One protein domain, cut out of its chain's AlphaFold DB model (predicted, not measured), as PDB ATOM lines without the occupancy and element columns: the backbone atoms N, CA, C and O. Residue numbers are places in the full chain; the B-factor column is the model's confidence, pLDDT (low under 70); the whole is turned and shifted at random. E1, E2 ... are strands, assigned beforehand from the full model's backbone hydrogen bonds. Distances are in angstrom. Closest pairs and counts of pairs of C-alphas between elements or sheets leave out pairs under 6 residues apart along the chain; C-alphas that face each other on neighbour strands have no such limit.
ATOM      1  N   ILE A  20       6.772 -33.158  22.347       92.94
ATOM      2  CA  ILE A  20       7.738 -34.228  22.117       92.94
ATOM      3  C   ILE A  20       8.915 -33.743  21.268       92.94
ATOM      4  O   ILE A  20       8.795 -32.831  20.445       92.94
ATOM      5  N   ARG A  21      10.064 -34.395  21.459       93.12
ATOM      6  CA  ARG A  21      11.167 -34.423  20.494       93.12
ATOM      7  C   ARG A  21      11.040 -35.712  19.695       93.12
ATOM      8  O   ARG A  21      10.868 -36.768  20.295       93.12
ATOM      9  N   TYR A  22      11.162 -35.627  18.382       92.31
ATOM     10  CA  TYR A  22      11.135 -36.781  17.491       92.31
ATOM     11  C   TYR A  22      12.243 -36.649  16.452       92.31
ATOM     12  O   TYR A  22      12.660 -35.537  16.128       92.31
ATOM     13  N   ASP A  23      12.743 -37.776  15.963       92.00
ATOM     14  CA  ASP A  23      13.741 -37.797  14.902       92.00
ATOM     15  C   ASP A  23      13.090 -38.273  13.607       92.00
ATOM     16  O   ASP A  23      12.254 -39.171  13.627       92.00
ATOM     17  N   MET A  24      13.491 -37.680  12.485       89.81
ATOM     18  CA  MET A  24      13.090 -38.114  11.149       89.81
ATOM     19  C   MET A  24      14.306 -38.203  10.237       89.81
ATOM     20  O   MET A  24      15.278 -37.457  10.403       89.81
ATOM     21  N   LEU A  25      14.220 -39.080   9.243       89.88
ATOM     22  CA  LEU A  25      15.139 -39.091   8.115       89.88
ATOM     23  C   LEU A  25      14.761 -37.960   7.156       89.88
ATOM     24  O   LEU A  25      13.631 -37.866   6.688       89.88
ATOM     25  N   PHE A  26      15.716 -37.075   6.901       86.81
ATOM     26  CA  PHE A  26      15.589 -35.978   5.954       86.81
ATOM     27  C   PHE A  26      16.554 -36.217   4.799       86.81
ATOM     28  O   PHE A  26      17.753 -36.380   5.034       86.81
ATOM     29  N   ASP A  27      16.057 -36.220   3.564       90.06
ATOM     30  CA  ASP A  27      16.938 -36.267   2.403       90.06
ATOM     31  C   ASP A  27      17.658 -34.924   2.236       90.06
ATOM     32  O   ASP A  27      17.088 -33.906   1.845       90.06
ATOM     33  N   SER A  28      18.957 -34.923   2.521       90.00
ATOM     34  CA  SER A  28      19.807 -33.743   2.358       90.00
ATOM     35  C   SER A  28      19.945 -33.284   0.902       90.00
ATOM     36  O   SER A  28      20.308 -32.129   0.659       90.00
ATOM     37  N   ASN A  29      19.625 -34.156  -0.058       91.62
ATOM     38  CA  ASN A  29      19.646 -33.880  -1.485       91.62
ATOM     39  C   ASN A  29      18.259 -33.562  -2.069       91.62
ATOM     40  O   ASN A  29      18.169 -33.435  -3.287       91.62
ATOM     41  N   GLU A  30      17.221 -33.298  -1.255       87.44
ATOM     42  CA  GLU A  30      15.831 -33.088  -1.723       87.44
ATOM     43  C   GLU A  30      15.705 -32.078  -2.893       87.44
ATOM     44  O   GLU A  30      14.841 -32.193  -3.761       87.44
ATOM     45  N   ARG A  31      16.585 -31.063  -2.937       90.44
ATOM     46  CA  ARG A  31      16.579 -29.986  -3.951       90.44
ATOM     47  C   ARG A  31      17.421 -30.303  -5.188       90.44
ATOM     48  O   ARG A  31      17.461 -29.511  -6.128       90.44
ATOM     49  N   ARG A  32      18.156 -31.413  -5.179       91.06
ATOM     50  CA  ARG A  32      19.064 -31.865  -6.235       91.06
ATOM     51  C   ARG A  32      18.475 -33.107  -6.895       91.06
ATOM     52  O   ARG A  32      18.958 -34.206  -6.684       91.06
ATOM     53  N   HIS A  33      17.504 -32.907  -7.784       79.50
ATOM     54  CA  HIS A  33      16.731 -33.966  -8.461       79.50
ATOM     55  C   HIS A  33      17.520 -35.060  -9.217       79.50
ATOM     56  O   HIS A  33      16.909 -35.971  -9.762       79.50
ATOM     57  N   ARG A  34      18.847 -34.951  -9.338       89.56
ATOM     58  CA  ARG A  34      19.716 -35.931 -10.017       89.56
ATOM     59  C   ARG A  34      20.812 -36.498  -9.118       89.56
ATOM     60  O   ARG A  34      21.679 -37.210  -9.610       89.56
ATOM     61  N   ALA A  35      20.839 -36.096  -7.853       90.56
ATOM     62  CA  ALA A  35      21.721 -36.698  -6.872       90.56
ATOM     63  C   ALA A  35      21.007 -37.898  -6.255       90.56
ATOM     64  O   ALA A  35      19.786 -37.870  -6.105       90.56
ATOM     65  N   ASP A  36      21.778 -38.917  -5.891       91.69
ATOM     66  CA  ASP A  36      21.251 -40.027  -5.109       91.69
ATOM     67  C   ASP A  36      20.731 -39.517  -3.759       91.69
ATOM     68  O   ASP A  36      21.255 -38.547  -3.189       91.69
ATOM     69  N   GLU A  37      19.693 -40.182  -3.262       90.44
ATOM     70  CA  GLU A  37      19.081 -39.885  -1.971       90.44
ATOM     71  C   GLU A  37      20.138 -39.989  -0.866       90.44
ATOM     72  O   GLU A  37      20.883 -40.968  -0.773       90.44
ATOM     73  N   ASN A  38      20.222 -38.967  -0.016       91.75
ATOM     74  CA  ASN A  38      21.142 -38.961   1.113       91.75
ATOM     75  C   ASN A  38      20.385 -38.609   2.389       91.75
ATOM     76  O   ASN A  38      20.330 -37.445   2.810       91.75
ATOM     77  N   PHE A  39      19.809 -39.646   2.994       90.44
ATOM     78  CA  PHE A  39      19.027 -39.552   4.216       90.44
ATOM     79  C   PHE A  39      19.908 -39.285   5.434       90.44
ATOM     80  O   PHE A  39      20.803 -40.056   5.781       90.44
ATOM     81  N   VAL A  40      19.606 -38.193   6.128       91.00
ATOM     82  CA  VAL A  40      20.269 -37.786   7.362       91.00
ATOM     83  C   VAL A  40      19.231 -37.674   8.466       91.00
ATOM     84  O   VAL A  40      18.201 -37.020   8.311       91.00
ATOM     85  N   LYS A  41      19.518 -38.285   9.615       91.25
ATOM     86  CA  LYS A  41      18.661 -38.183  10.796       91.25
ATOM     87  C   LYS A  41      18.716 -36.775  11.377       91.25
ATOM     88  O   LYS A  41      19.795 -36.246  11.654       91.25
ATOM     89  N   LYS A  42      17.552 -36.173  11.594       90.75
ATOM     90  CA  LYS A  42      17.418 -34.834  12.167       90.75
ATOM     91  C   LYS A  42      16.332 -34.812  13.231       90.75
ATOM     92  O   LYS A  42      15.270 -35.399  13.053       90.75
ATOM     93  N   SER A  43      16.614 -34.113  14.328       91.62
ATOM     94  CA  SER A  43      15.662 -33.931  15.420       91.62
ATOM     95  C   SER A  43      14.745 -32.742  15.182       91.62
ATOM     96  O   SER A  43      15.193 -31.648  14.829       91.62
ATOM     97  N   TYR A  44      13.477 -32.957  15.488       91.88
ATOM     98  CA  TYR A  44      12.395 -31.992  15.433       91.88
ATOM     99  C   TYR A  44      11.668 -31.944  16.777       91.88
ATOM    100  O   TYR A  44      11.847 -32.798  17.650       91.88
ATOM    101  N   TYR A  45      10.859 -30.905  16.951       94.06
ATOM    102  CA  TYR A  45      10.062 -30.674  18.147       94.06
ATOM    103  C   TYR A  45       8.649 -30.324  17.719       94.06
ATOM    104  O   TYR A  45       8.468 -29.611  16.733       94.06
ATOM    105  N   GLY A  46       7.656 -30.809  18.450       95.19
ATOM    106  CA  GLY A  46       6.262 -30.579  18.105       95.19
ATOM    107  C   GLY A  46       5.318 -31.017  19.207       95.19
ATOM    108  O   GLY A  46       5.725 -31.646  20.181       95.19
ATOM    109  N   GLN A  47       4.051 -30.676  19.037       96.38
ATOM    110  CA  GLN A  47       2.967 -31.148  19.878       96.38
ATOM    111  C   GLN A  47       2.279 -32.337  19.200       96.38
ATOM    112  O   GLN A  47       1.674 -32.179  18.139       96.38
ATOM    113  N   LEU A  48       2.348 -33.514  19.810       96.69
ATOM    114  CA  LEU A  48       1.584 -34.690  19.417       96.69
ATOM    115  C   LEU A  48       0.104 -34.456  19.723       96.69
ATOM    116  O   LEU A  48      -0.292 -34.364  20.883       96.69
ATOM    117  N   GLN A  49      -0.715 -34.357  18.682       96.94
ATOM    118  CA  GLN A  49      -2.151 -34.115  18.825       96.94
ATOM    119  C   GLN A  49      -2.939 -35.415  18.677       96.94
ATOM    120  O   GLN A  49      -3.870 -35.668  19.443       96.94
ATOM    121  N   ASN A  50      -2.536 -36.257  17.719       96.56
ATOM    122  CA  ASN A  50      -3.271 -37.456  17.341       96.56
ATOM    123  C   ASN A  50      -2.319 -38.637  17.113       96.56
ATOM    124  O   ASN A  50      -1.206 -38.461  16.624       96.56
ATOM    125  N   ILE A  51      -2.799 -39.849  17.388       96.38
ATOM    126  CA  ILE A  51      -2.210 -41.094  16.885       96.38
ATOM    127  C   ILE A  51      -3.275 -41.770  16.029       96.38
ATOM    128  O   ILE A  51      -4.380 -42.041  16.503       96.38
ATOM    129  N   PHE A  52      -2.948 -42.022  14.768       96.62
ATOM    130  CA  PHE A  52      -3.789 -42.760  13.841       96.62
ATOM    131  C   PHE A  52      -3.275 -44.190  13.740       96.62
ATOM    132  O   PHE A  52      -2.081 -44.420  13.566       96.62
ATOM    133  N   VAL A  53      -4.191 -45.149  13.838       96.44
ATOM    134  CA  VAL A  53      -3.893 -46.570  13.662       96.44
ATOM    135  C   VAL A  53      -4.663 -47.041  12.439       96.44
ATOM    136  O   VAL A  53      -5.874 -47.260  12.509       96.44
ATOM    137  N   ALA A  54      -3.970 -47.155  11.311       94.38
ATOM    138  CA  ALA A  54      -4.542 -47.641  10.065       94.38
ATOM    139  C   ALA A  54      -4.266 -49.140   9.939       94.38
ATOM    140  O   ALA A  54      -3.119 -49.572   9.882       94.38
ATOM    141  N   ARG A  55      -5.331 -49.945   9.919       95.50
ATOM    142  CA  ARG A  55      -5.241 -51.383   9.650       95.50
ATOM    143  C   ARG A  55      -5.432 -51.594   8.161       95.50
ATOM    144  O   ARG A  55      -6.534 -51.391   7.655       95.50
ATOM    145  N   ILE A  56      -4.363 -51.972   7.481       94.88
ATOM    146  CA  ILE A  56      -4.357 -52.209   6.046       94.88
ATOM    147  C   ILE A  56      -4.524 -53.719   5.849       94.88
ATOM    148  O   ILE A  56      -3.707 -54.491   6.352       94.88
ATOM    149  N   PRO A  57      -5.601 -54.185   5.200       96.25
ATOM    150  CA  PRO A  57      -5.735 -55.601   4.882       96.25
ATOM    151  C   PRO A  57      -4.670 -56.017   3.862       96.25
ATOM    152  O   PRO A  57      -4.145 -55.178   3.133       96.25
ATOM    153  N   ALA A  58      -4.405 -57.323   3.766       95.56
ATOM    154  CA  ALA A  58      -3.646 -57.853   2.639       95.56
ATOM    155  C   ALA A  58      -4.332 -57.410   1.339       95.56
ATOM    156  O   ALA A  58      -5.530 -57.645   1.150       95.56
ATOM    157  N   THR A  59      -3.592 -56.720   0.480       94.75
ATOM    158  CA  THR A  59      -4.113 -56.183  -0.771       94.75
ATOM    159  C   THR A  59      -3.027 -56.192  -1.828       94.75
ATOM    160  O   THR A  59      -1.889 -55.794  -1.585       94.75
ATOM    161  N   GLN A  60      -3.397 -56.642  -3.022       92.44
ATOM    162  CA  GLN A  60      -2.479 -56.732  -4.149       92.44
ATOM    163  C   GLN A  60      -2.108 -55.350  -4.703       92.44
ATOM    164  O   GLN A  60      -1.004 -55.180  -5.206       92.44
ATOM    165  N   ASP A  61      -2.981 -54.348  -4.540       93.81
ATOM    166  CA  ASP A  61      -2.748 -52.973  -5.007       93.81
ATOM    167  C   ASP A  61      -1.538 -52.304  -4.336       93.81
ATOM    168  O   ASP A  61      -0.952 -51.378  -4.891       93.81
ATOM    169  N   LEU A  62      -1.172 -52.769  -3.136       90.12
ATOM    170  CA  LEU A  62      -0.028 -52.286  -2.356       90.12
ATOM    171  C   LEU A  62       1.080 -53.343  -2.229       90.12
ATOM    172  O   LEU A  62       1.990 -53.165  -1.427       90.12
ATOM    173  N   ASP A  63       0.983 -54.448  -2.977       93.94
ATOM    174  CA  ASP A  63       1.875 -55.615  -2.869       93.94
ATOM    175  C   ASP A  63       2.009 -56.163  -1.429       93.94
ATOM    176  O   ASP A  63       3.051 -56.649  -0.989       93.94
ATOM    177  N   LEU A  64       0.917 -56.090  -0.661       94.69
ATOM    178  CA  LEU A  64       0.863 -56.548   0.724       94.69
ATOM    179  C   LEU A  64       0.308 -57.968   0.791       94.69
ATOM    180  O   LEU A  64      -0.901 -58.194   0.709       94.69
ATOM    181  N   SER A  65       1.202 -58.936   0.994       94.62
ATOM    182  CA  SER A  65       0.837 -60.355   1.145       94.62
ATOM    183  C   SER A  65       0.157 -60.684   2.481       94.62
ATOM    184  O   SER A  65      -0.498 -61.721   2.597       94.62
ATOM    185  N   GLN A  66       0.297 -59.818   3.488       95.81
ATOM    186  CA  GLN A  66      -0.294 -59.960   4.818       95.81
ATOM    187  C   GLN A  66      -0.873 -58.617   5.287       95.81
ATOM    188  O   GLN A  66      -0.397 -57.572   4.844       95.81
ATOM    189  N   PRO A  67      -1.883 -58.618   6.177       95.19
ATOM    190  CA  PRO A  67      -2.367 -57.389   6.788       95.19
ATOM    191  C   PRO A  67      -1.265 -56.683   7.582       95.19
ATOM    192  O   PRO A  67      -0.509 -57.324   8.313       95.19
ATOM    193  N   GLU A  68      -1.239 -55.359   7.503       94.19
ATOM    194  CA  GLU A  68      -0.261 -54.506   8.171       94.19
ATOM    195  C   GLU A  68      -0.962 -53.436   9.018       94.19
ATOM    196  O   GLU A  68      -2.090 -53.018   8.738       94.19
ATOM    197  N   ILE A  69      -0.310 -52.998  10.099       94.25
ATOM    198  CA  ILE A  69      -0.782 -51.887  10.927       94.25
ATOM    199  C   ILE A  69       0.199 -50.731  10.786       94.25
ATOM    200  O   ILE A  69       1.317 -50.805  11.287       94.25
ATOM    201  N   LEU A  70      -0.266 -49.639  10.187       93.88
ATOM    202  CA  LEU A  70       0.475 -48.391  10.095       93.88
ATOM    203  C   LEU A  70       0.096 -47.483  11.271       93.88
ATOM    204  O   LEU A  70      -1.083 -47.174  11.483       93.88
ATOM    205  N   ILE A  71       1.097 -47.058  12.042       95.81
ATOM    206  CA  ILE A  71       0.922 -46.144  13.174       95.81
ATOM    207  C   ILE A  71       1.478 -44.779  12.782       95.81
ATOM    208  O   ILE A  71       2.684 -44.613  12.611       95.81
ATOM    209  N   LEU A  72       0.594 -43.790  12.673       96.06
ATOM    210  CA  LEU A  72       0.950 -42.436  12.265       96.06
ATOM    211  C   LEU A  72       0.739 -41.450  13.412       96.06
ATOM    212  O   LEU A  72      -0.323 -41.417  14.035       96.06
ATOM    213  N   ALA A  73       1.720 -40.591  13.650       96.31
ATOM    214  CA  ALA A  73       1.639 -39.484  14.585       96.31
ATOM    215  C   ALA A  73       1.212 -38.208  13.858       96.31
ATOM    216  O   ALA A  73       1.889 -37.731  12.951       96.31
ATOM    217  N   GLY A  74       0.094 -37.630  14.286       97.25
ATOM    218  CA  GLY A  74      -0.321 -36.284  13.924       97.25
ATOM    219  C   GLY A  74       0.342 -35.264  14.838       97.25
ATOM    220  O   GLY A  74      -0.040 -35.137  16.005       97.25
ATOM    221  N   ILE A  75       1.339 -34.553  14.321       96.94
ATOM    222  CA  ILE A  75       2.192 -33.651  15.091       96.94
ATOM    223  C   ILE A  75       2.049 -32.242  14.536       96.94
ATOM    224  O   ILE A  75       2.204 -32.006  13.343       96.94
ATOM    225  N   ARG A  76       1.807 -31.270  15.412       97.31
ATOM    226  CA  ARG A  76       1.940 -29.861  15.053       97.31
ATOM    227  C   ARG A  76       3.343 -29.392  15.410       97.31
ATOM    228  O   ARG A  76       3.689 -29.371  16.589       97.31
ATOM    229  N   SER A  77       4.157 -29.060  14.414       95.69
ATOM    230  CA  SER A  77       5.571 -28.730  14.617       95.69
ATOM    231  C   SER A  77       5.745 -27.506  15.518       95.69
ATOM    232  O   SER A  77       4.863 -26.658  15.631       95.69
ATOM    233  N   CYS A  78       6.884 -27.402  16.191       95.25
ATOM    234  CA  CYS A  78       7.275 -26.229  16.963       95.25
ATOM    235  C   CYS A  78       8.338 -25.448  16.192       95.25
ATOM    236  O   CYS A  78       9.353 -26.005  15.771       95.25
ATOM    237  N   ALA A  79       8.146 -24.137  16.060       90.75
ATOM    238  CA  ALA A  79       9.176 -23.265  15.511       90.75
ATOM    239  C   ALA A  79      10.264 -23.034  16.570       90.75
ATOM    240  O   ALA A  79      10.018 -22.387  17.592       90.75
ATOM    241  N   LEU A  80      11.458 -23.583  16.332       88.94
ATOM    242  CA  LEU A  80      12.608 -23.410  17.214       88.94
ATOM    243  C   LEU A  80      13.048 -21.939  17.217       88.94
ATOM    244  O   LEU A  80      13.385 -21.386  16.174       88.94
ATOM    245  N   GLU A  81      13.055 -21.313  18.391       90.88
ATOM    246  CA  GLU A  81      13.495 -19.923  18.565       90.88
ATOM    247  C   GLU A  81      14.982 -19.838  18.876       90.88
ATOM    248  O   GLU A  81      15.702 -19.005  18.333       90.88
ATOM    249  N   SER A  82      15.436 -20.674  19.806       90.06
ATOM    250  CA  SER A  82      16.816 -20.687  20.263       90.06
ATOM    251  C   SER A  82      17.149 -22.006  20.942       90.06
ATOM    252  O   SER A  82      16.274 -22.783  21.326       90.06
ATOM    253  N   VAL A  83      18.445 -22.246  21.091       90.06
ATOM    254  CA  VAL A  83      18.989 -23.349  21.874       90.06
ATOM    255  C   VAL A  83      19.937 -22.733  22.890       90.06
ATOM    256  O   VAL A  83      20.799 -21.929  22.530       90.06
ATOM    257  N   ASN A  84      19.751 -23.041  24.171       89.75
ATOM    258  CA  ASN A  84      20.635 -22.519  25.211       89.75
ATOM    259  C   ASN A  84      21.983 -23.277  25.237       89.75
ATOM    260  O   ASN A  84      22.175 -24.271  24.540       89.75
ATOM    261  N   ARG A  85      22.923 -22.843  26.087       92.12
ATOM    262  CA  ARG A  85      24.254 -23.478  26.224       92.12
ATOM    263  C   ARG A  85      24.220 -24.940  26.695       92.12
ATOM    264  O   ARG A  85      25.230 -25.623  26.599       92.12
ATOM    265  N   LEU A  86      23.082 -25.402  27.213       91.56
ATOM    266  CA  LEU A  86      22.854 -26.775  27.666       91.56
ATOM    267  C   LEU A  86      22.119 -27.616  26.607       91.56
ATOM    268  O   LEU A  86      21.585 -28.671  26.933       91.56
ATOM    269  N   ASN A  87      22.057 -27.148  25.355       85.75
ATOM    270  CA  ASN A  87      21.325 -27.783  24.257       85.75
ATOM    271  C   ASN A  87      19.819 -27.951  24.511       85.75
ATOM    272  O   ASN A  87      19.180 -28.822  23.924       85.75
ATOM    273  N   MET A  88      19.227 -27.103  25.358       87.50
ATOM    274  CA  MET A  88      17.783 -27.107  25.574       87.50
ATOM    275  C   MET A  88      17.110 -26.191  24.545       87.50
ATOM    276  O   MET A  88      17.401 -24.987  24.523       87.50
ATOM    277  N   PRO A  89      16.225 -26.733  23.694       88.62
ATOM    278  CA  PRO A  89      15.482 -25.961  22.709       88.62
ATOM    279  C   PRO A  89      14.400 -25.118  23.388       88.62
ATOM    280  O   PRO A  89      13.707 -25.579  24.297       88.62
ATOM    281  N   ARG A  90      14.215 -23.892  22.905       90.88
ATOM    282  CA  ARG A  90      13.094 -23.023  23.261       90.88
ATOM    283  C   ARG A  90      12.225 -22.791  22.036       90.88
ATOM    284  O   ARG A  90      12.730 -22.490  20.957       90.88
ATOM    285  N   TYR A  91      10.919 -22.901  22.223       91.50
ATOM    286  CA  TYR A  91       9.903 -22.619  21.218       91.50
ATOM    287  C   TYR A  91       8.683 -22.004  21.909       91.50
ATOM    288  O   TYR A  91       8.378 -22.350  23.049       91.50
ATOM    289  N   SER A  92       7.990 -21.085  21.235       87.31
ATOM    290  CA  SER A  92       6.722 -20.516  21.731       87.31
ATOM    291  C   SER A  92       5.578 -20.585  20.717       87.31
ATOM    292  O   SER A  92       4.430 -20.310  21.062       87.31
ATOM    293  N   LYS A  93       5.875 -20.962  19.467       92.06
ATOM    294  CA  LYS A  93       4.914 -20.979  18.361       92.06
ATOM    295  C   LYS A  93       4.785 -22.375  17.773       92.06
ATOM    296  O   LYS A  93       5.787 -23.035  17.496       92.06
ATOM    297  N   LEU A  94       3.539 -22.766  17.532       93.88
ATOM    298  CA  LEU A  94       3.199 -23.937  16.735       93.88
ATOM    299  C   LEU A  94       3.243 -23.579  15.244       93.88
ATOM    300  O   LEU A  94       2.828 -22.491  14.842       93.88
ATOM    301  N   GLY A  95       3.751 -24.503  14.446       93.00
ATOM    302  CA  GLY A  95       3.886 -24.443  13.003       93.00
ATOM    303  C   GLY A  95       2.856 -25.318  12.292       93.00
ATOM    304  O   GLY A  95       1.689 -25.404  12.702       93.00
ATOM    305  N   ALA A  96       3.306 -25.918  11.191       94.25
ATOM    306  CA  ALA A  96       2.507 -26.781  10.334       94.25
ATOM    307  C   ALA A  96       2.083 -28.067  11.055       94.25
ATOM    308  O   ALA A  96       2.739 -28.522  11.992       94.25
ATOM    309  N   TYR A  97       0.962 -28.632  10.617       95.94
ATOM    310  CA  TYR A  97       0.528 -29.955  11.044       95.94
ATOM    311  C   TYR A  97       1.058 -30.994  10.061       95.94
ATOM    312  O   TYR A  97       0.864 -30.860   8.854       95.94
ATOM    313  N   GLU A  98       1.716 -32.012  10.589       94.19
ATOM    314  CA  GLU A  98       2.406 -33.057   9.847       94.19
ATOM    315  C   GLU A  98       1.911 -34.421  10.331       94.19
ATOM    316  O   GLU A  98       1.546 -34.595  11.496       94.19
ATOM    317  N   VAL A  99       1.877 -35.393   9.423       94.56
ATOM    318  CA  VAL A  99       1.564 -36.786   9.745       94.56
ATOM    319  C   VAL A  99       2.816 -37.600   9.469       94.56
ATOM    320  O   VAL A  99       3.279 -37.651   8.334       94.56
ATOM    321  N   VAL A 100       3.375 -38.189  10.521       92.94
ATOM    322  CA  VAL A 100       4.667 -38.879  10.488       92.94
ATOM    323  C   VAL A 100       4.457 -40.343  10.826       92.94
ATOM    324  O   VAL A 100       3.753 -40.663  11.783       92.94
ATOM    325  N   ASP A 101       5.074 -41.233  10.061       92.56
ATOM    326  CA  ASP A 101       5.119 -42.651  10.396       92.56
ATOM    327  C   ASP A 101       6.000 -42.880  11.628       92.56
ATOM    328  O   ASP A 101       7.172 -42.505  11.654       92.56
ATOM    329  N   MET A 102       5.424 -43.488  12.665       90.69
ATOM    330  CA  MET A 102       6.114 -43.759  13.925       90.69
ATOM    331  C   MET A 102       7.088 -44.939  13.839       90.69
ATOM    332  O   MET A 102       7.885 -45.129  14.757       90.69
TER     333      MET A 102
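Overview. This is residues 20 to 102 of the 105 residues of an uncharacterized protein of Fibularhizoctonia sp. CBS 109695 (UniProt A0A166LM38). One strongly twisted sheet makes a long ribbon, E2, E3 and E4, and an arm, the hairpin E1 and E2, turned off where E2 bends by 118 degrees at residue 45. The printed part has 83 residues with no named helix and four named strands, in the order E1 E2 E3 E4 along the chain and across the sheet; the class is all strand, and the four strands form a meander, each the antiparallel neighbour of the one before. The whole is loose, with a radius of gyration of the C-alphas of 16.7 A, spanning 51 by 36 by 21 A.

Arrangement. Start at E1, residues 20 to 27, in a hairpin with E2, residues 39 to 56: N 22 and O 44 are 3.0 A apart. E2 also pairs with E3, residues 68 to 83; see N 52 and O 72, 2.8 A. E3 and E4, residues 89 to 101, form a hairpin; see N 75 and O 98, 2.8 A.

Along the chain. Find C-alpha 20 at (7.738, -34.228, 22.117), where E1 begins. E3 runs 39.1 A, E2 26.7 A. E4 ends at C-alpha 101, (5.119, -42.651, 10.396).

Size, cuts and confidence. The printed part has no cut. The links E1 to E2 and E2 to E3 are long. No printed residue is under pLDDT 70.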